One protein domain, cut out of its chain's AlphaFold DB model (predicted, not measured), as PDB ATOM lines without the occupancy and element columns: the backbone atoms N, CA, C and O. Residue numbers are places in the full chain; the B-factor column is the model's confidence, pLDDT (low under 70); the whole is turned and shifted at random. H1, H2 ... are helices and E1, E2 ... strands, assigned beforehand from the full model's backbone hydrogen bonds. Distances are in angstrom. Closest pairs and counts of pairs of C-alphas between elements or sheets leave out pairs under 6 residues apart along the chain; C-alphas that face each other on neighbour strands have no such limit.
ATOM      1  N   HIS A 124     173.382 168.049 196.701       85.62
ATOM      2  CA  HIS A 124     173.141 166.819 195.950       85.62
ATOM      3  C   HIS A 124     171.636 166.602 195.710       85.62
ATOM      4  O   HIS A 124     171.117 165.501 195.854       85.62
ATOM      5  N   GLY A 125     170.899 167.680 195.423       84.69
ATOM      6  CA  GLY A 125     169.476 167.595 195.070       84.69
ATOM      7  C   GLY A 125     168.525 167.279 196.230       84.69
ATOM      8  O   GLY A 125     167.368 166.955 195.982       84.69
ATOM      9  N   ARG A 126     168.979 167.400 197.488       89.44
ATOM     10  CA  ARG A 126     168.238 167.009 198.704       89.44
ATOM     11  C   ARG A 126     167.873 165.518 198.750       89.44
ATOM     12  O   ARG A 126     166.891 165.164 199.394       89.44
ATOM     13  N   SER A 127     168.675 164.663 198.111       93.31
ATOM     14  CA  SER A 127     168.574 163.204 198.221       93.31
ATOM     15  C   SER A 127     169.874 162.623 198.780       93.31
ATOM     16  O   SER A 127     170.968 162.858 198.261       93.31
ATOM     17  N   TRP A 128     169.750 161.844 199.849       94.31
ATOM     18  CA  TRP A 128     170.820 161.050 200.436       94.31
ATOM     19  C   TRP A 128     171.250 159.916 199.520       94.31
ATOM     20  O   TRP A 128     172.441 159.613 199.454       94.31
ATOM     21  N   LYS A 129     170.308 159.322 198.775       93.94
ATOM     22  CA  LYS A 129     170.623 158.316 197.753       93.94
ATOM     23  C   LYS A 129     171.558 158.910 196.706       93.94
ATOM     24  O   LYS A 129     172.636 158.370 196.461       93.94
ATOM     25  N   GLN A 130     171.187 160.065 196.154       94.12
ATOM     26  CA  GLN A 130     172.023 160.785 195.194       94.12
ATOM     27  C   GLN A 130     173.396 161.142 195.787       94.12
ATOM     28  O   GLN A 130     174.415 160.810 195.181       94.12
ATOM     29  N   LEU A 131     173.434 161.737 196.986       94.62
ATOM     30  CA  LEU A 131     174.679 162.079 197.685       94.62
ATOM     31  C   LEU A 131     175.599 160.866 197.828       94.62
ATOM     32  O   LEU A 131     176.797 160.965 197.552       94.62
ATOM     33  N   PHE A 132     175.052 159.727 198.259       95.00
ATOM     34  CA  PHE A 132     175.833 158.518 198.478       95.00
ATOM     35  C   PHE A 132     176.486 158.041 197.181       95.00
ATOM     36  O   PHE A 132     177.695 157.820 197.161       95.00
ATOM     37  N   PHE A 133     175.716 157.931 196.093       94.75
ATOM     38  CA  PHE A 133     176.244 157.502 194.796       94.75
ATOM     39  C   PHE A 133     177.300 158.463 194.250       94.75
ATOM     40  O   PHE A 133     178.335 158.015 193.761       94.75
ATOM     41  N   GLU A 134     177.083 159.772 194.365       95.19
ATOM     42  CA  GLU A 134     178.031 160.782 193.889       95.19
ATOM     43  C   GLU A 134     179.357 160.709 194.656       95.19
ATOM     44  O   GLU A 134     180.420 160.553 194.055       95.19
ATOM     45  N   ARG A 135     179.306 160.704 195.993       93.75
ATOM     46  CA  ARG A 135     180.498 160.580 196.848       93.75
ATOM     47  C   ARG A 135     181.205 159.236 196.673       93.75
ATOM     48  O   ARG A 135     182.436 159.186 196.686       93.75
ATOM     49  N   HIS A 136     180.452 158.151 196.495       93.38
ATOM     50  CA  HIS A 136     181.018 156.823 196.275       93.38
ATOM     51  C   HIS A 136     181.763 156.743 194.936       93.38
ATOM     52  O   HIS A 136     182.896 156.265 194.897       93.38
ATOM     53  N   CYS A 137     181.188 157.294 193.860       93.81
ATOM     54  CA  CYS A 137     181.867 157.431 192.571       93.81
ATOM     55  C   CYS A 137     183.130 158.280 192.673       93.81
ATOM     56  O   CYS A 137     184.176 157.883 192.173       93.81
ATOM     57  N   GLU A 138     183.066 159.433 193.338       93.19
ATOM     58  CA  GLU A 138     184.238 160.290 193.519       93.19
ATOM     59  C   GLU A 138     185.355 159.594 194.303       93.19
ATOM     60  O   GLU A 138     186.529 159.768 193.982       93.19
ATOM     61  N   ALA A 139     185.011 158.820 195.335       91.94
ATOM     62  CA  ALA A 139     185.974 158.026 196.090       91.94
ATOM     63  C   ALA A 139     186.610 156.936 195.216       91.94
ATOM     64  O   ALA A 139     187.833 156.798 195.221       91.94
ATOM     65  N   ALA A 140     185.805 156.230 194.415       91.94
ATOM     66  CA  ALA A 140     186.288 155.213 193.484       91.94
ATOM     67  C   ALA A 140     187.208 155.810 192.405       91.94
ATOM     68  O   ALA A 140     188.298 155.293 192.181       91.94
ATOM     69  N   ILE A 141     186.823 156.939 191.797       91.06
ATOM     70  CA  ILE A 141     187.646 157.649 190.804       91.06
ATOM     71  C   ILE A 141     188.953 158.144 191.434       91.06
ATOM     72  O   ILE A 141     190.003 158.061 190.810       91.06
ATOM     73  N   ARG A 142     188.908 158.651 192.672       89.00
ATOM     74  CA  ARG A 142     190.096 159.135 193.390       89.00
ATOM     75  C   ARG A 142     191.095 158.023 193.703       89.00
ATOM     76  O   ARG A 142     192.296 158.268 193.640       89.00
ATOM     77  N   ALA A 143     190.606 156.846 194.087       87.38
ATOM     78  CA  ALA A 143     191.446 155.690 194.393       87.38
ATOM     79  C   ALA A 143     192.031 155.040 193.128       87.38
ATOM     80  O   ALA A 143     193.076 154.397 193.190       87.38
ATOM     81  N   HIS A 144     191.359 155.213 191.993       85.50
ATOM     82  CA  HIS A 144     191.739 154.610 190.730       85.50
ATOM     83  C   HIS A 144     192.902 155.338 190.042       85.50
ATOM     84  O   HIS A 144     193.028 156.563 190.097       85.50
ATOM     85  N   ASP A 145     193.748 154.578 189.350       81.25
ATOM     86  CA  ASP A 145     194.830 155.108 188.530       81.25
ATOM     87  C   ASP A 145     194.652 154.667 187.081       81.25
ATOM     88  O   ASP A 145     195.060 153.569 186.716       81.25
ATOM     89  N   ALA A 146     194.114 155.545 186.230       74.75
ATOM     90  CA  ALA A 146     193.872 155.210 184.826       74.75
ATOM     91  C   ALA A 146     195.131 154.768 184.050       74.75
ATOM     92  O   ALA A 146     195.000 154.165 182.986       74.75
ATOM     93  N   THR A 147     196.342 155.064 184.541       74.44
ATOM     94  CA  THR A 147     197.594 154.693 183.863       74.44
ATOM     95  C   THR A 147     198.178 153.363 184.324       74.44
ATOM     96  O   THR A 147     198.760 152.651 183.508       74.44
ATOM     97  N   ASN A 148     198.012 153.019 185.603       78.94
ATOM     98  CA  ASN A 148     198.647 151.842 186.205       78.94
ATOM     99  C   ASN A 148     197.657 150.738 186.596       78.94
ATOM    100  O   ASN A 148     198.092 149.625 186.896       78.94
ATOM    101  N   SER A 149     196.353 151.020 186.610       83.06
ATOM    102  CA  SER A 149     195.334 150.034 186.961       83.06
ATOM    103  C   SER A 149     195.197 148.931 185.917       83.06
ATOM    104  O   SER A 149     195.363 149.135 184.710       83.06
ATOM    105  N   THR A 150     194.863 147.736 186.399       86.62
ATOM    106  CA  THR A 150     194.638 146.569 185.539       86.62
ATOM    107  C   THR A 150     193.365 146.734 184.702       86.62
ATOM    108  O   THR A 150     192.462 147.501 185.042       86.62
ATOM    109  N   ALA A 151     193.253 145.977 183.605       86.38
ATOM    110  CA  ALA A 151     192.037 145.976 182.787       86.38
ATOM    111  C   ALA A 151     190.780 145.621 183.609       86.38
ATOM    112  O   ALA A 151     189.725 146.217 183.408       86.38
ATOM    113  N   GLU A 152     190.909 144.714 184.581       87.50
ATOM    114  CA  GLU A 152     189.808 144.297 185.454       87.50
ATOM    115  C   GLU A 152     189.347 145.414 186.401       87.50
ATOM    116  O   GLU A 152     188.144 145.599 186.595       87.50
ATOM    117  N   GLU A 153     190.281 146.194 186.953       88.12
ATOM    118  CA  GLU A 153     189.978 147.365 187.787       88.12
ATOM    119  C   GLU A 153     189.298 148.472 186.977       88.12
ATOM    120  O   GLU A 153     188.312 149.060 187.431       88.12
ATOM    121  N   ASN A 154     189.779 148.721 185.754       87.56
ATOM    122  CA  ASN A 154     189.169 149.672 184.822       87.56
ATOM    123  C   ASN A 154     187.724 149.264 184.489       87.56
ATOM    124  O   ASN A 154     186.814 150.098 184.491       87.56
ATOM    125  N   ASP A 155     187.491 147.971 184.249       89.81
ATOM    126  CA  ASP A 155     186.160 147.427 183.983       89.81
ATOM    127  C   ASP A 155     185.259 147.465 185.224       89.81
ATOM    128  O   ASP A 155     184.065 147.756 185.116       89.81
ATOM    129  N   ALA A 156     185.807 147.222 186.418       91.19
ATOM    130  CA  ALA A 156     185.080 147.359 187.676       91.19
ATOM    131  C   ALA A 156     184.623 148.806 187.913       91.19
ATOM    132  O   ALA A 156     183.439 149.028 188.182       91.19
ATOM    133  N   LEU A 157     185.510 149.789 187.722       92.25
ATOM    134  CA  LEU A 157     185.146 151.203 187.797       92.25
ATOM    135  C   LEU A 157     184.095 151.556 186.739       92.25
ATOM    136  O   LEU A 157     183.100 152.210 187.042       92.25
ATOM    137  N   ALA A 158     184.261 151.083 185.502       92.81
ATOM    138  CA  ALA A 158     183.306 151.342 184.432       92.81
ATOM    139  C   ALA A 158     181.904 150.781 184.732       92.81
ATOM    140  O   ALA A 158     180.912 151.434 184.398       92.81
ATOM    141  N   ARG A 159     181.811 149.602 185.365       93.50
ATOM    142  CA  ARG A 159     180.541 149.018 185.834       93.50
ATOM    143  C   ARG A 159     179.901 149.877 186.920       93.50
ATOM    144  O   ARG A 159     178.732 150.235 186.785       93.50
ATOM    145  N   LEU A 160     180.683 150.282 187.921       93.75
ATOM    146  CA  LEU A 160     180.223 151.155 189.002       93.75
ATOM    147  C   LEU A 160     179.684 152.480 188.458       93.75
ATOM    148  O   LEU A 160     178.561 152.861 188.784       93.75
ATOM    149  N   LEU A 161     180.434 153.152 187.579       94.00
ATOM    150  CA  LEU A 161     180.013 154.418 186.969       94.00
ATOM    151  C   LEU A 161     178.755 154.247 186.113       94.00
ATOM    152  O   LEU A 161     177.871 155.099 186.140       94.00
ATOM    153  N   SER A 162     178.645 153.133 185.384       94.00
ATOM    154  CA  SER A 162     177.458 152.833 184.579       94.00
ATOM    155  C   SER A 162     176.209 152.642 185.438       94.00
ATOM    156  O   SER A 162     175.125 153.051 185.029       94.00
ATOM    157  N   TYR A 163     176.343 152.008 186.604       93.25
ATOM    158  CA  TYR A 163     175.227 151.806 187.522       93.25
ATOM    159  C   TYR A 163     174.862 153.106 188.250       93.25
ATOM    160  O   TYR A 163     173.708 153.536 188.238       93.25
ATOM    161  N   ALA A 164     175.861 153.785 188.816       92.94
ATOM    162  CA  ALA A 164     175.673 155.024 189.558       92.94
ATOM    163  C   ALA A 164     175.191 156.189 188.679       92.94
ATOM    164  O   ALA A 164     174.505 157.078 189.177       92.94
ATOM    165  N   GLY A 165     175.473 156.166 187.371       89.25
ATOM    166  CA  GLY A 165     174.994 157.152 186.394       89.25
ATOM    167  C   GLY A 165     173.470 157.289 186.300       89.25
ATOM    168  O   GLY A 165     172.989 158.276 185.747       89.25
ATOM    169  N   LYS A 166     172.698 156.344 186.858       91.12
ATOM    170  CA  LYS A 166     171.238 156.466 187.013       91.12
ATOM    171  C   LYS A 166     170.842 157.526 188.052       91.12
ATOM    172  O   LYS A 166     169.833 158.210 187.879       91.12
ATOM    173  N   TYR A 167     171.632 157.649 189.120       92.00
ATOM    174  CA  TYR A 167     171.313 158.454 190.303       92.00
ATOM    175  C   TYR A 167     172.180 159.712 190.405       92.00
ATOM    176  O   TYR A 167     171.677 160.773 190.759       92.00
ATOM    177  N   ALA A 168     173.463 159.611 190.060       93.25
ATOM    178  CA  ALA A 168     174.420 160.705 190.158       93.25
ATOM    179  C   ALA A 168     174.236 161.748 189.040       93.25
ATOM    180  O   ALA A 168     174.112 161.415 187.860       93.25
ATOM    181  N   ARG A 169     174.250 163.028 189.422       92.81
ATOM    182  CA  ARG A 169     174.087 164.209 188.556       92.81
ATOM    183  C   ARG A 169     175.234 165.202 188.684       92.81
ATOM    184  O   ARG A 169     175.506 165.920 187.724       92.81
ATOM    185  N   ALA A 170     175.885 165.247 189.839       93.31
ATOM    186  CA  ALA A 170     176.994 166.135 190.136       93.31
ATOM    187  C   ALA A 170     178.177 165.343 190.701       93.31
ATOM    188  O   ALA A 170     178.009 164.547 191.616       93.31
ATOM    189  N   LEU A 171     179.378 165.562 190.171       94.19
ATOM    190  CA  LEU A 171     180.601 164.954 190.697       94.19
ATOM    191  C   LEU A 171     181.662 166.026 190.925       94.19
ATOM    192  O   LEU A 171     181.926 166.833 190.040       94.19
ATOM    193  N   ASP A 172     182.297 166.004 192.090       92.31
ATOM    194  CA  ASP A 172     183.458 166.826 192.446       92.31
ATOM    195  C   ASP A 172     184.664 165.907 192.681       92.31
ATOM    196  O   ASP A 172     184.951 165.430 193.784       92.31
ATOM    197  N   VAL A 173     185.352 165.608 191.585       92.19
ATOM    198  CA  VAL A 173     186.468 164.674 191.544       92.19
ATOM    199  C   VAL A 173     187.735 165.369 192.021       92.19
ATOM    200  O   VAL A 173     188.118 166.432 191.533       92.19
ATOM    201  N   VAL A 174     188.445 164.716 192.940       90.31
ATOM    202  CA  VAL A 174     189.817 165.089 193.293       90.31
ATOM    203  C   VAL A 174     190.720 163.920 192.958       90.31
ATOM    204  O   VAL A 174     190.490 162.828 193.469       90.31
ATOM    205  N   CYS A 175     191.734 164.146 192.135       88.94
ATOM    206  CA  CYS A 175     192.640 163.103 191.660       88.94
ATOM    207  C   CYS A 175     194.044 163.664 191.405       88.94
ATOM    208  O   CYS A 175     194.259 164.877 191.449       88.94
ATOM    209  N   LEU A 176     195.004 162.775 191.149       86.38
ATOM    210  CA  LEU A 176     196.337 163.169 190.698       86.38
ATOM    211  C   LEU A 176     196.349 163.421 189.180       86.38
ATOM    212  O   LEU A 176     195.552 162.813 188.456       86.38
ATOM    213  N   PRO A 177     197.259 164.276 188.684       84.50
ATOM    214  CA  PRO A 177     197.411 164.511 187.250       84.50
ATOM    215  C   PRO A 177     197.677 163.210 186.476       84.50
ATOM    216  O   PRO A 177     198.362 162.315 186.972       84.50
ATOM    217  N   GLY A 178     197.115 163.084 185.272       82.81
ATOM    218  CA  GLY A 178     197.252 161.907 184.408       82.81
ATOM    219  C   GLY A 178     196.389 160.694 184.777       82.81
ATOM    220  O   GLY A 178     196.286 159.773 183.972       82.81
ATOM    221  N   ARG A 179     195.734 160.675 185.946       85.06
ATOM    222  CA  ARG A 179     194.951 159.511 186.415       85.06
ATOM    223  C   ARG A 179     193.465 159.555 186.072       85.06
ATOM    224  O   ARG A 179     192.758 158.583 186.318       85.06
ATOM    225  N   PHE A 180     192.976 160.676 185.548       87.44
ATOM    226  CA  PHE A 180     191.551 160.886 185.311       87.44
ATOM    227  C   PHE A 180     191.173 160.688 183.843       87.44
ATOM    228  O   PHE A 180     191.498 161.513 182.990       87.44
ATOM    229  N   ASP A 181     190.415 159.627 183.560       89.50
ATOM    230  CA  ASP A 181     189.827 159.395 182.241       89.50
ATOM    231  C   ASP A 181     188.436 160.045 182.130       89.50
ATOM    232  O   ASP A 181     187.390 159.426 182.363       89.50
ATOM    233  N   ALA A 182     188.425 161.322 181.735       89.31
ATOM    234  CA  ALA A 182     187.195 162.073 181.489       89.31
ATOM    235  C   ALA A 182     186.314 161.416 180.409       89.31
ATOM    236  O   ALA A 182     185.087 161.437 180.498       89.31
ATOM    237  N   LYS A 183     186.918 160.792 179.391       89.31
ATOM    238  CA  LYS A 183     186.182 160.183 178.277       89.31
ATOM    239  C   LYS A 183     185.407 158.951 178.735       89.31
ATOM    240  O   LYS A 183     184.254 158.770 178.335       89.31
ATOM    241  N   MET A 184     186.009 158.120 179.586       90.81
ATOM    242  CA  MET A 184     185.313 157.002 180.225       90.81
ATOM    243  C   MET A 184     184.134 157.499 181.063       90.81
ATOM    244  O   MET A 184     183.041 156.938 180.949       90.81
ATOM    245  N   LEU A 185     184.339 158.562 181.851       92.31
ATOM    246  CA  LEU A 185     183.306 159.132 182.711       92.31
ATOM    247  C   LEU A 185     182.066 159.543 181.907       92.31
ATOM    248  O   LEU A 185     180.981 159.023 182.158       92.31
ATOM    249  N   PHE A 186     182.223 160.398 180.893       90.31
ATOM    250  CA  PHE A 186     181.090 160.872 180.086       90.31
ATOM    251  C   PHE A 186     180.425 159.755 179.273       90.31
ATOM    252  O   PHE A 186     179.210 159.771 179.082       90.31
ATOM    253  N   ARG A 187     181.180 158.728 178.855       91.31
ATOM    254  CA  ARG A 187     180.607 157.554 178.178       91.31
ATOM    255  C   ARG A 187     179.699 156.731 179.096       91.31
ATOM    256  O   ARG A 187     178.727 156.150 178.620       91.31
ATOM    257  N   ARG A 188     180.042 156.613 180.382       93.06
ATOM    258  CA  ARG A 188     179.278 155.817 181.360       93.06
ATOM    259  C   ARG A 188     178.193 156.626 182.067       93.06
ATOM    260  O   ARG A 188     177.193 156.045 182.472       93.06
ATOM    261  N   MET A 189     178.360 157.943 182.166       91.81
ATOM    262  CA  MET A 189     177.447 158.861 182.850       91.81
ATOM    263  C   MET A 189     176.998 159.988 181.903       91.81
ATOM    264  O   MET A 189     177.404 161.138 182.067       91.81
ATOM    265  N   PRO A 190     176.137 159.688 180.911       88.00
ATOM    266  CA  PRO A 190     175.717 160.668 179.902       88.00
ATOM    267  C   PRO A 190     174.819 161.784 180.458       88.00
ATOM    268  O   PRO A 190     174.607 162.793 179.790       88.00
ATOM    269  N   TRP A 191     174.285 161.615 181.672       90.06
ATOM    270  CA  TRP A 191     173.366 162.556 182.319       90.06
ATOM    271  C   TRP A 191     174.020 163.433 183.394       90.06
ATOM    272  O   TRP A 191     173.323 163.969 184.262       90.06
ATOM    273  N   LEU A 192     175.352 163.524 183.378       92.56
ATOM    274  CA  LEU A 192     176.114 164.322 184.326       92.56
ATOM    275  C   LEU A 192     175.918 165.817 184.036       92.56
ATOM    276  O   LEU A 192     176.351 166.325 183.006       92.56
ATOM    277  N   ALA A 193     175.284 166.526 184.968       92.50
ATOM    278  CA  ALA A 193     174.962 167.946 184.840       92.50
ATOM    279  C   ALA A 193     176.050 168.862 185.424       92.50
ATOM    280  O   ALA A 193     176.203 170.007 184.989       92.50
ATOM    281  N   SER A 194     176.808 168.375 186.408       93.31
ATOM    282  CA  SER A 194     177.878 169.131 187.054       93.31
ATOM    283  C   SER A 194     179.133 168.286 187.211       93.31
ATOM    284  O   SER A 194     179.075 167.176 187.740       93.31
ATOM    285  N   LEU A 195     180.267 168.818 186.759       94.19
ATOM    286  CA  LEU A 195     181.574 168.201 186.943       94.19
ATOM    287  C   LEU A 195     182.559 169.235 187.491       94.19
ATOM    288  O   LEU A 195     182.923 170.185 186.802       94.19
ATOM    289  N   GLY A 196     183.016 169.018 188.717       93.81
ATOM    290  CA  GLY A 196     184.202 169.644 189.278       93.81
ATOM    291  C   GLY A 196     185.379 168.684 189.186       93.81
ATOM    292  O   GLY A 196     185.253 167.521 189.565       93.81
ATOM    293  N   VAL A 197     186.524 169.147 188.693       93.31
ATOM    294  CA  VAL A 197     187.764 168.360 188.709       93.31
ATOM    295  C   VAL A 197     188.847 169.181 189.374       93.31
ATOM    296  O   VAL A 197     189.111 170.307 188.960       93.31
ATOM    297  N   ARG A 198     189.495 168.618 190.395       92.38
ATOM    298  CA  ARG A 198     190.617 169.242 191.096       92.38
ATOM    299  C   ARG A 198     191.817 168.311 191.144       92.38
ATOM    300  O   ARG A 198     191.744 167.212 191.690       92.38
ATOM    301  N   TYR A 199     192.932 168.791 190.614       90.06
ATOM    302  CA  TYR A 199     194.195 168.071 190.594       90.06
ATOM    303  C   TYR A 199     195.034 168.476 191.794       90.06
ATOM    304  O   TYR A 199     195.675 169.531 191.808       90.06
ATOM    305  N   LYS A 200     194.977 167.657 192.838       85.69
ATOM    306  CA  LYS A 200     195.776 167.839 194.046       85.69
ATOM    307  C   LYS A 200     196.073 166.484 194.678       85.69
ATOM    308  O   LYS A 200     195.241 165.575 194.576       85.69
ATOM    309  N   PRO A 201     197.209 166.346 195.368       77.50
ATOM    310  CA  PRO A 201     197.459 165.153 196.147       77.50
ATOM    311  C   PRO A 201     196.517 165.107 197.367       77.50
ATOM    312  O   PRO A 201     195.923 166.120 197.752       77.50
ATOM    313  N   GLY A 202     196.308 163.904 197.912       69.00
ATOM    314  CA  GLY A 202     195.413 163.667 199.050       69.00
ATOM    315  C   GLY A 202     195.866 164.361 200.342       69.00
ATOM    316  O   GLY A 202     196.883 165.047 200.366       69.00
ATOM    317  N   GLU A 203     195.117 164.175 201.432       64.00
ATOM    318  CA  GLU A 203     195.438 164.789 202.736       64.00
ATOM    319  C   GLU A 203     196.792 164.337 203.321       64.00
ATOM    320  O   GLU A 203     197.361 165.048 204.142       64.00
ATOM    321  N   GLU A 204     197.365 163.223 202.853       57.00
ATOM    322  CA  GLU A 204     198.626 162.664 203.363       57.00
ATOM    323  C   GLU A 204     199.866 163.043 202.538       57.00
ATOM    324  O   GLU A 204     200.716 162.211 202.219       57.00
ATOM    325  N   LYS A 211     205.613 169.929 194.030       78.12
ATOM    326  CA  LYS A 211     204.802 170.955 193.368       78.12
ATOM    327  C   LYS A 211     204.216 170.452 192.044       78.12
ATOM    328  O   LYS A 211     203.180 170.961 191.629       78.12
ATOM    329  N   SER A 212     204.851 169.472 191.397       77.75
ATOM    330  CA  SER A 212     204.391 168.901 190.126       77.75
ATOM    331  C   SER A 212     203.057 168.151 190.245       77.75
ATOM    332  O   SER A 212     202.321 168.049 189.266       77.75
ATOM    333  N   LEU A 213     202.707 167.688 191.451       78.69
ATOM    334  CA  LEU A 213     201.469 166.953 191.735       78.69
ATOM    335  C   LEU A 213     200.240 167.864 191.888       78.69
ATOM    336  O   LEU A 213     199.120 167.373 192.048       78.69
ATOM    337  N   PHE A 214     200.442 169.184 191.875       83.75
ATOM    338  CA  PHE A 214     199.378 170.172 191.987       83.75
ATOM    339  C   PHE A 214     199.062 170.793 190.629       83.75
ATOM    340  O   PHE A 214     199.948 171.236 189.899       83.75
ATOM    341  N   GLY A 215     197.768 170.930 190.352       86.00
ATOM    342  CA  GLY A 215     197.272 171.532 189.126       86.00
ATOM    343  C   GLY A 215     197.182 170.554 187.959       86.00
ATOM    344  O   GLY A 215     197.719 169.453 187.982       86.00
ATOM    345  N   ALA A 216     196.442 170.958 186.934       88.31
ATOM    346  CA  ALA A 216     196.215 170.132 185.759       88.31
ATOM    347  C   ALA A 216     197.414 170.198 184.809       88.31
ATOM    348  O   ALA A 216     197.954 171.285 184.549       88.31
ATOM    349  N   THR A 217     197.783 169.064 184.213       89.81
ATOM    350  CA  THR A 217     198.686 169.069 183.055       89.81
ATOM    351  C   THR A 217     197.947 169.539 181.801       89.81
ATOM    352  O   THR A 217     196.720 169.476 181.715       89.81
ATOM    353  N   LEU A 218     198.680 169.995 180.781       89.44
ATOM    354  CA  LEU A 218     198.067 170.358 179.498       89.44
ATOM    355  C   LEU A 218     197.359 169.158 178.836       89.44
ATOM    356  O   LEU A 218     196.335 169.335 178.179       89.44
ATOM    357  N   SER A 219     197.881 167.941 179.020       90.31
ATOM    358  CA  SER A 219     197.254 166.694 178.566       90.31
ATOM    359  C   SER A 219     195.916 166.430 179.252       90.31
ATOM    360  O   SER A 219     194.950 166.119 178.560       90.31
ATOM    361  N   ASP A 220     195.837 166.619 180.573       90.75
ATOM    362  CA  ASP A 220     194.595 166.444 181.337       90.75
ATOM    363  C   ASP A 220     193.513 167.417 180.864       90.75
ATOM    364  O   ASP A 220     192.377 167.031 180.589       90.75
ATOM    365  N   VAL A 221     193.888 168.688 180.692       91.88
ATOM    366  CA  VAL A 221     192.976 169.730 180.208       91.88
ATOM    367  C   VAL A 221     192.478 169.415 178.799       91.88
ATOM    368  O   VAL A 221     191.286 169.545 178.536       91.88
ATOM    369  N   LYS A 222     193.356 168.947 177.899       90.31
ATOM    370  CA  LYS A 222     192.969 168.497 176.552       90.31
ATOM    371  C   LYS A 222     192.016 167.301 176.596       90.31
ATOM    372  O   LYS A 222     191.061 167.271 175.824       90.31
ATOM    373  N   ALA A 223     192.253 166.337 177.485       91.12
ATOM    374  CA  ALA A 223     191.391 165.170 177.647       91.12
ATOM    375  C   ALA A 223     189.994 165.560 178.154       91.12
ATOM    376  O   ALA A 223     188.998 165.105 177.591       91.12
ATOM    377  N   ILE A 224     189.912 166.452 179.150       91.50
ATOM    378  CA  ILE A 224     188.640 167.012 179.628       91.50
ATOM    379  C   ILE A 224     187.942 167.770 178.498       91.50
ATOM    380  O   ILE A 224     186.778 167.506 178.223       91.50
ATOM    381  N   ALA A 225     188.651 168.668 177.812       90.56
ATOM    382  CA  ALA A 225     188.104 169.483 176.731       90.56
ATOM    383  C   ALA A 225     187.507 168.621 175.599       90.56
ATOM    384  O   ALA A 225     186.383 168.858 175.162       90.56
ATOM    385  N   ALA A 226     188.216 167.566 175.184       88.94
ATOM    386  CA  ALA A 226     187.726 166.618 174.184       88.94
ATOM    387  C   ALA A 226     186.525 165.793 174.677       88.94
ATOM    388  O   ALA A 226     185.640 165.456 173.896       88.94
ATOM    389  N   ALA A 227     186.483 165.447 175.965       88.69
ATOM    390  CA  ALA A 227     185.368 164.693 176.525       88.69
ATOM    391  C   ALA A 227     184.104 165.561 176.683       88.69
ATOM    392  O   ALA A 227     182.996 165.084 176.433       88.69
ATOM    393  N   VAL A 228     184.271 166.847 177.004       88.50
ATOM    394  CA  VAL A 228     183.182 167.832 177.098       88.50
ATOM    395  C   VAL A 228     182.508 168.067 175.743       88.50
ATOM    396  O   VAL A 228     181.300 168.266 175.712       88.50
ATOM    397  N   GLU A 229     183.224 167.944 174.619       85.12
ATOM    398  CA  GLU A 229     182.615 168.015 173.276       85.12
ATOM    399  C   GLU A 229     181.525 166.943 173.063       85.12
ATOM    400  O   GLU A 229     180.577 167.149 172.309       85.12
ATOM    401  N   SER A 230     181.637 165.802 173.752       82.81
ATOM    402  CA  SER A 230     180.641 164.724 173.712       82.81
ATOM    403  C   SER A 230     179.543 164.835 174.776       82.81
ATOM    404  O   SER A 230     178.604 164.040 174.764       82.81
ATOM    405  N   ALA A 231     179.649 165.792 175.702       84.69
ATOM    406  CA  ALA A 231     178.722 165.943 176.813       84.69
ATOM    407  C   ALA A 231     177.539 166.842 176.417       84.69
ATOM    408  O   ALA A 231     177.674 168.057 176.307       84.69
ATOM    409  N   GLU A 232     176.357 166.253 176.235       82.50
ATOM    410  CA  GLU A 232     175.149 167.002 175.845       82.50
ATOM    411  C   GLU A 232     174.407 167.632 177.037       82.50
ATOM    412  O   GLU A 232     173.646 168.581 176.866       82.50
ATOM    413  N   THR A 233     174.608 167.106 178.249       89.12
ATOM    414  CA  THR A 233     173.825 167.464 179.448       89.12
ATOM    415  C   THR A 233     174.604 168.281 180.478       89.12
ATOM    416  O   THR A 233     174.023 168.729 181.469       89.12
ATOM    417  N   LEU A 234     175.904 168.496 180.254       90.31
ATOM    418  CA  LEU A 234     176.778 169.178 181.200       90.31
ATOM    419  C   LEU A 234     176.461 170.677 181.236       90.31
ATOM    420  O   LEU A 234     176.644 171.393 180.255       90.31
ATOM    421  N   LEU A 235     176.007 171.155 182.393       91.19
ATOM    422  CA  LEU A 235     175.640 172.556 182.620       91.19
ATOM    423  C   LEU A 235     176.763 173.341 183.291       91.19
ATOM    424  O   LEU A 235     176.904 174.543 183.077       91.19
ATOM    425  N   THR A 236     177.539 172.675 184.144       91.81
ATOM    426  CA  THR A 236     178.581 173.315 184.948       91.81
ATOM    427  C   THR A 236     179.865 172.499 184.899       91.81
ATOM    428  O   THR A 236     179.862 171.299 185.173       91.81
ATOM    429  N   LEU A 237     180.962 173.169 184.546       91.56
ATOM    430  CA  LEU A 237     182.313 172.624 184.564       91.56
ATOM    431  C   LEU A 237     183.173 173.509 185.469       91.56
ATOM    432  O   LEU A 237     183.432 174.664 185.133       91.56
ATOM    433  N   ASP A 238     183.599 172.970 186.607       92.88
ATOM    434  CA  ASP A 238     184.475 173.654 187.554       92.88
ATOM    435  C   ASP A 238     185.890 173.071 187.479       92.88
ATOM    436  O   ASP A 238     186.143 171.922 187.843       92.88
ATOM    437  N   LEU A 239     186.824 173.884 186.989       91.31
ATOM    438  CA  LEU A 239     188.251 173.567 186.941       91.31
ATOM    439  C   LEU A 239     189.068 174.524 187.827       91.31
ATOM    440  O   LEU A 239     190.277 174.681 187.628       91.31
ATOM    441  N   ALA A 240     188.425 175.206 188.779       88.94
ATOM    442  CA  ALA A 240     189.094 176.128 189.679       88.94
ATOM    443  C   ALA A 240     190.147 175.413 190.542       88.94
ATOM    444  O   ALA A 240     190.016 174.249 190.918       88.94
ATOM    445  N   GLY A 241     191.221 176.133 190.874       86.00
ATOM    446  CA  GLY A 241     192.309 175.595 191.696       86.00
ATOM    447  C   GLY A 241     193.268 174.646 190.965       86.00
ATOM    448  O   GLY A 241     194.097 174.024 191.618       86.00
ATOM    449  N   ASN A 242     193.203 174.568 189.631       89.69
ATOM    450  CA  ASN A 242     194.041 173.672 188.824       89.69
ATOM    451  C   ASN A 242     195.275 174.323 188.178       89.69
ATOM    452  O   ASN A 242     195.846 173.736 187.261       89.69
ATOM    453  N   LEU A 243     195.691 175.518 188.611       89.31
ATOM    454  CA  LEU A 243     196.820 176.252 188.004       89.31
ATOM    455  C   LEU A 243     196.679 176.355 186.468       89.31
ATOM    456  O   LEU A 243     197.567 175.968 185.700       89.31
ATOM    457  N   ILE A 244     195.502 176.811 186.029       89.81
ATOM    458  CA  ILE A 244     195.187 177.009 184.614       89.81
ATOM    459  C   ILE A 244     195.941 178.249 184.124       89.81
ATOM    460  O   ILE A 244     195.743 179.339 184.653       89.81
ATOM    461  N   ASP A 245     196.806 178.057 183.134       90.31
ATOM    462  CA  ASP A 245     197.510 179.110 182.403       90.31
ATOM    463  C   ASP A 245     196.734 179.502 181.131       90.31
ATOM    464  O   ASP A 245     195.720 178.887 180.785       90.31
ATOM    465  N   ASP A 246     197.208 180.526 180.417       92.12
ATOM    466  CA  ASP A 246     196.552 181.023 179.201       92.12
ATOM    467  C   ASP A 246     196.433 179.947 178.108       92.12
ATOM    468  O   ASP A 246     195.452 179.919 177.361       92.12
ATOM    469  N   GLU A 247     197.399 179.024 178.019       90.69
ATOM    470  CA  GLU A 247     197.380 177.932 177.041       90.69
ATOM    471  C   GLU A 247     196.287 176.899 177.368       90.69
ATOM    472  O   GLU A 247     195.481 176.543 176.498       90.69
ATOM    473  N   LYS A 248     196.198 176.461 178.628       92.25
ATOM    474  CA  LYS A 248     195.149 175.556 179.121       92.25
ATOM    475  C   LYS A 248     193.771 176.205 179.027       92.25
ATOM    476  O   LYS A 248     192.832 175.565 178.550       92.25
ATOM    477  N   ALA A 249     193.645 177.472 179.425       89.88
ATOM    478  CA  ALA A 249     192.393 178.222 179.344       89.88
ATOM    479  C   ALA A 249     191.906 178.321 177.895       89.88
ATOM    480  O   ALA A 249     190.741 178.038 177.605       89.88
ATOM    481  N   ARG A 250     192.814 178.640 176.964       89.56
ATOM    482  CA  ARG A 250     192.513 178.678 175.532       89.56
ATOM    483  C   ARG A 250     192.047 177.320 175.014       89.56
ATOM    484  O   ARG A 250     191.118 177.285 174.213       89.56
ATOM    485  N   CYS A 251     192.643 176.217 175.468       88.44
ATOM    486  CA  CYS A 251     192.229 174.872 175.066       88.44
ATOM    487  C   CYS A 251     190.765 174.582 175.431       88.44
ATOM    488  O   CYS A 251     189.995 174.174 174.565       88.44
ATOM    489  N   VAL A 252     190.367 174.841 176.681       87.00
ATOM    490  CA  VAL A 252     188.983 174.623 177.148       87.00
ATOM    491  C   VAL A 252     188.014 175.581 176.457       87.00
ATOM    492  O   VAL A 252     186.939 175.186 176.009       87.00
ATOM    493  N   PHE A 253     188.398 176.850 176.322       86.81
ATOM    494  CA  PHE A 253     187.549 177.858 175.698       86.81
ATOM    495  C   PHE A 253     187.274 177.549 174.223       86.81
ATOM    496  O   PHE A 253     186.133 177.644 173.783       86.81
ATOM    497  N   LEU A 254     188.288 177.121 173.463       84.62
ATOM    498  CA  LEU A 254     188.117 176.764 172.052       84.62
ATOM    499  C   LEU A 254     187.200 175.554 171.846       84.62
ATOM    500  O   LEU A 254     186.545 175.488 170.811       84.62
ATOM    501  N   THR A 255     187.130 174.626 172.804       80.06
ATOM    502  CA  THR A 255     186.176 173.507 172.748       80.06
ATOM    503  C   THR A 255     184.756 173.896 173.164       80.06
ATOM    504  O   THR A 255     183.805 173.279 172.698       80.06
ATOM    505  N   LEU A 256     184.595 174.916 174.018       78.31
ATOM    506  CA  LEU A 256     183.289 175.371 174.517       78.31
ATOM    507  C   LEU A 256     182.619 176.415 173.611       78.31
ATOM    508  O   LEU A 256     181.392 176.478 173.538       78.31
ATOM    509  N   VAL A 257     183.401 177.260 172.935       74.12
ATOM    510  CA  VAL A 257     182.865 178.232 171.975       74.12
ATOM    511  C   VAL A 257     182.396 177.472 170.724       74.12
ATOM    512  O   VAL A 257     183.152 176.679 170.172       74.12
ATOM    513  N   PRO A 258     181.153 177.677 170.259       60.00
ATOM    514  CA  PRO A 258     180.350 176.659 169.576       60.00
ATOM    515  C   PRO A 258     181.011 176.153 168.285       60.00
ATOM    516  O   PRO A 258     181.499 176.939 167.472       60.00
ATOM    517  N   ILE A 259     180.943 174.859 167.964       53.16
ATOM    518  CA  ILE A 259     179.704 174.184 167.531       53.16
ATOM    519  C   ILE A 259     178.785 175.165 166.768       53.16
ATOM    520  O   ILE A 259     177.625 175.385 167.106       53.16
TER     521      ILE A 259
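What this domain is: This is residues 124 to 204 and 211 to 259 of the 279 residues of the protein "Predicted protein" of Micromonas pusilla (strain CCMP1545) (UniProt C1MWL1). A small wall of three parallel strands, E1, E2 and E3, has H1 packed beside its E1 edge and H3 and H4 over one face with little close contact to the strands, while H2, next to H1 and H3, lies out beyond the E1 edge and H5, next to H4, out beyond the E3 edge. The five helices touch in series from H1 to H5, an arc about the strands. The 130 printed residues run H1 H2 E1 H3 E2 H4 E3 H5, mixed in class. The whole is compact, with a radius of gyration of the C-alphas of 14.2 A and spans of 39 by 36 by 28 A.

Where its parts are: E1, residues 170 to 175, is 16.0 A long; E2, 194 to 199, 16.7 A; E3, 236 to 238, 6.5 A. H1, residues 128 to 143, is 22.2 A long and begins at C-alpha 128 (170.820, 161.050, 200.436). H2, 151 to 164, is 19.9 A; H3, 182 to 188, 10.1 A; H4, 218 to 228, 15.3 A; H5, 246 to 256, 15.2 A, ending at C-alpha 256 (183.289, 175.371, 174.517).

How they stand to each other: E2, the inner strand, is parallel to E1, with N 173 and O 196 2.8 A apart, and to E3, with N 238 and O 195 2.9 A apart. E1, H3 and E2 form a strand-helix-strand unit, two parallel neighbours joined through a helix, with a right-handed crossover. H1 is on the sheet; C-alphas 142 and 175 are its closest to E1, 5.0 A. H1 and H2 form a helical hairpin, closest at C-alphas 133 and 164, 5.8 A. H2 touches H3 with residues 158 to 162 alone, at a steep tilt of 59 degrees; C-alphas 162 and 188 are closest, 4.8 A. H3 and H4 touch at a shallow tilt of 27 degrees, closest at C-alphas 183 and 227, 4.9 A. H4 only grazes the sheet. H4 and H5 touch, the same way, at 12 degrees, closest at C-alphas 225 and 252, 5.2 A. In the five helices every O i to N i+4 pair is within hydrogen-bond range.

The domain as a whole: The C-alphas farthest apart, of Glu 204 and Ile 259, are 42.1 A apart. Residues 205 to 210 are not printed, a gap of 14.4 A between C-alphas 204 and 211. Of the links printed whole, none is long. Residues 202 to 204 and 258 to 259 have pLDDT under 70.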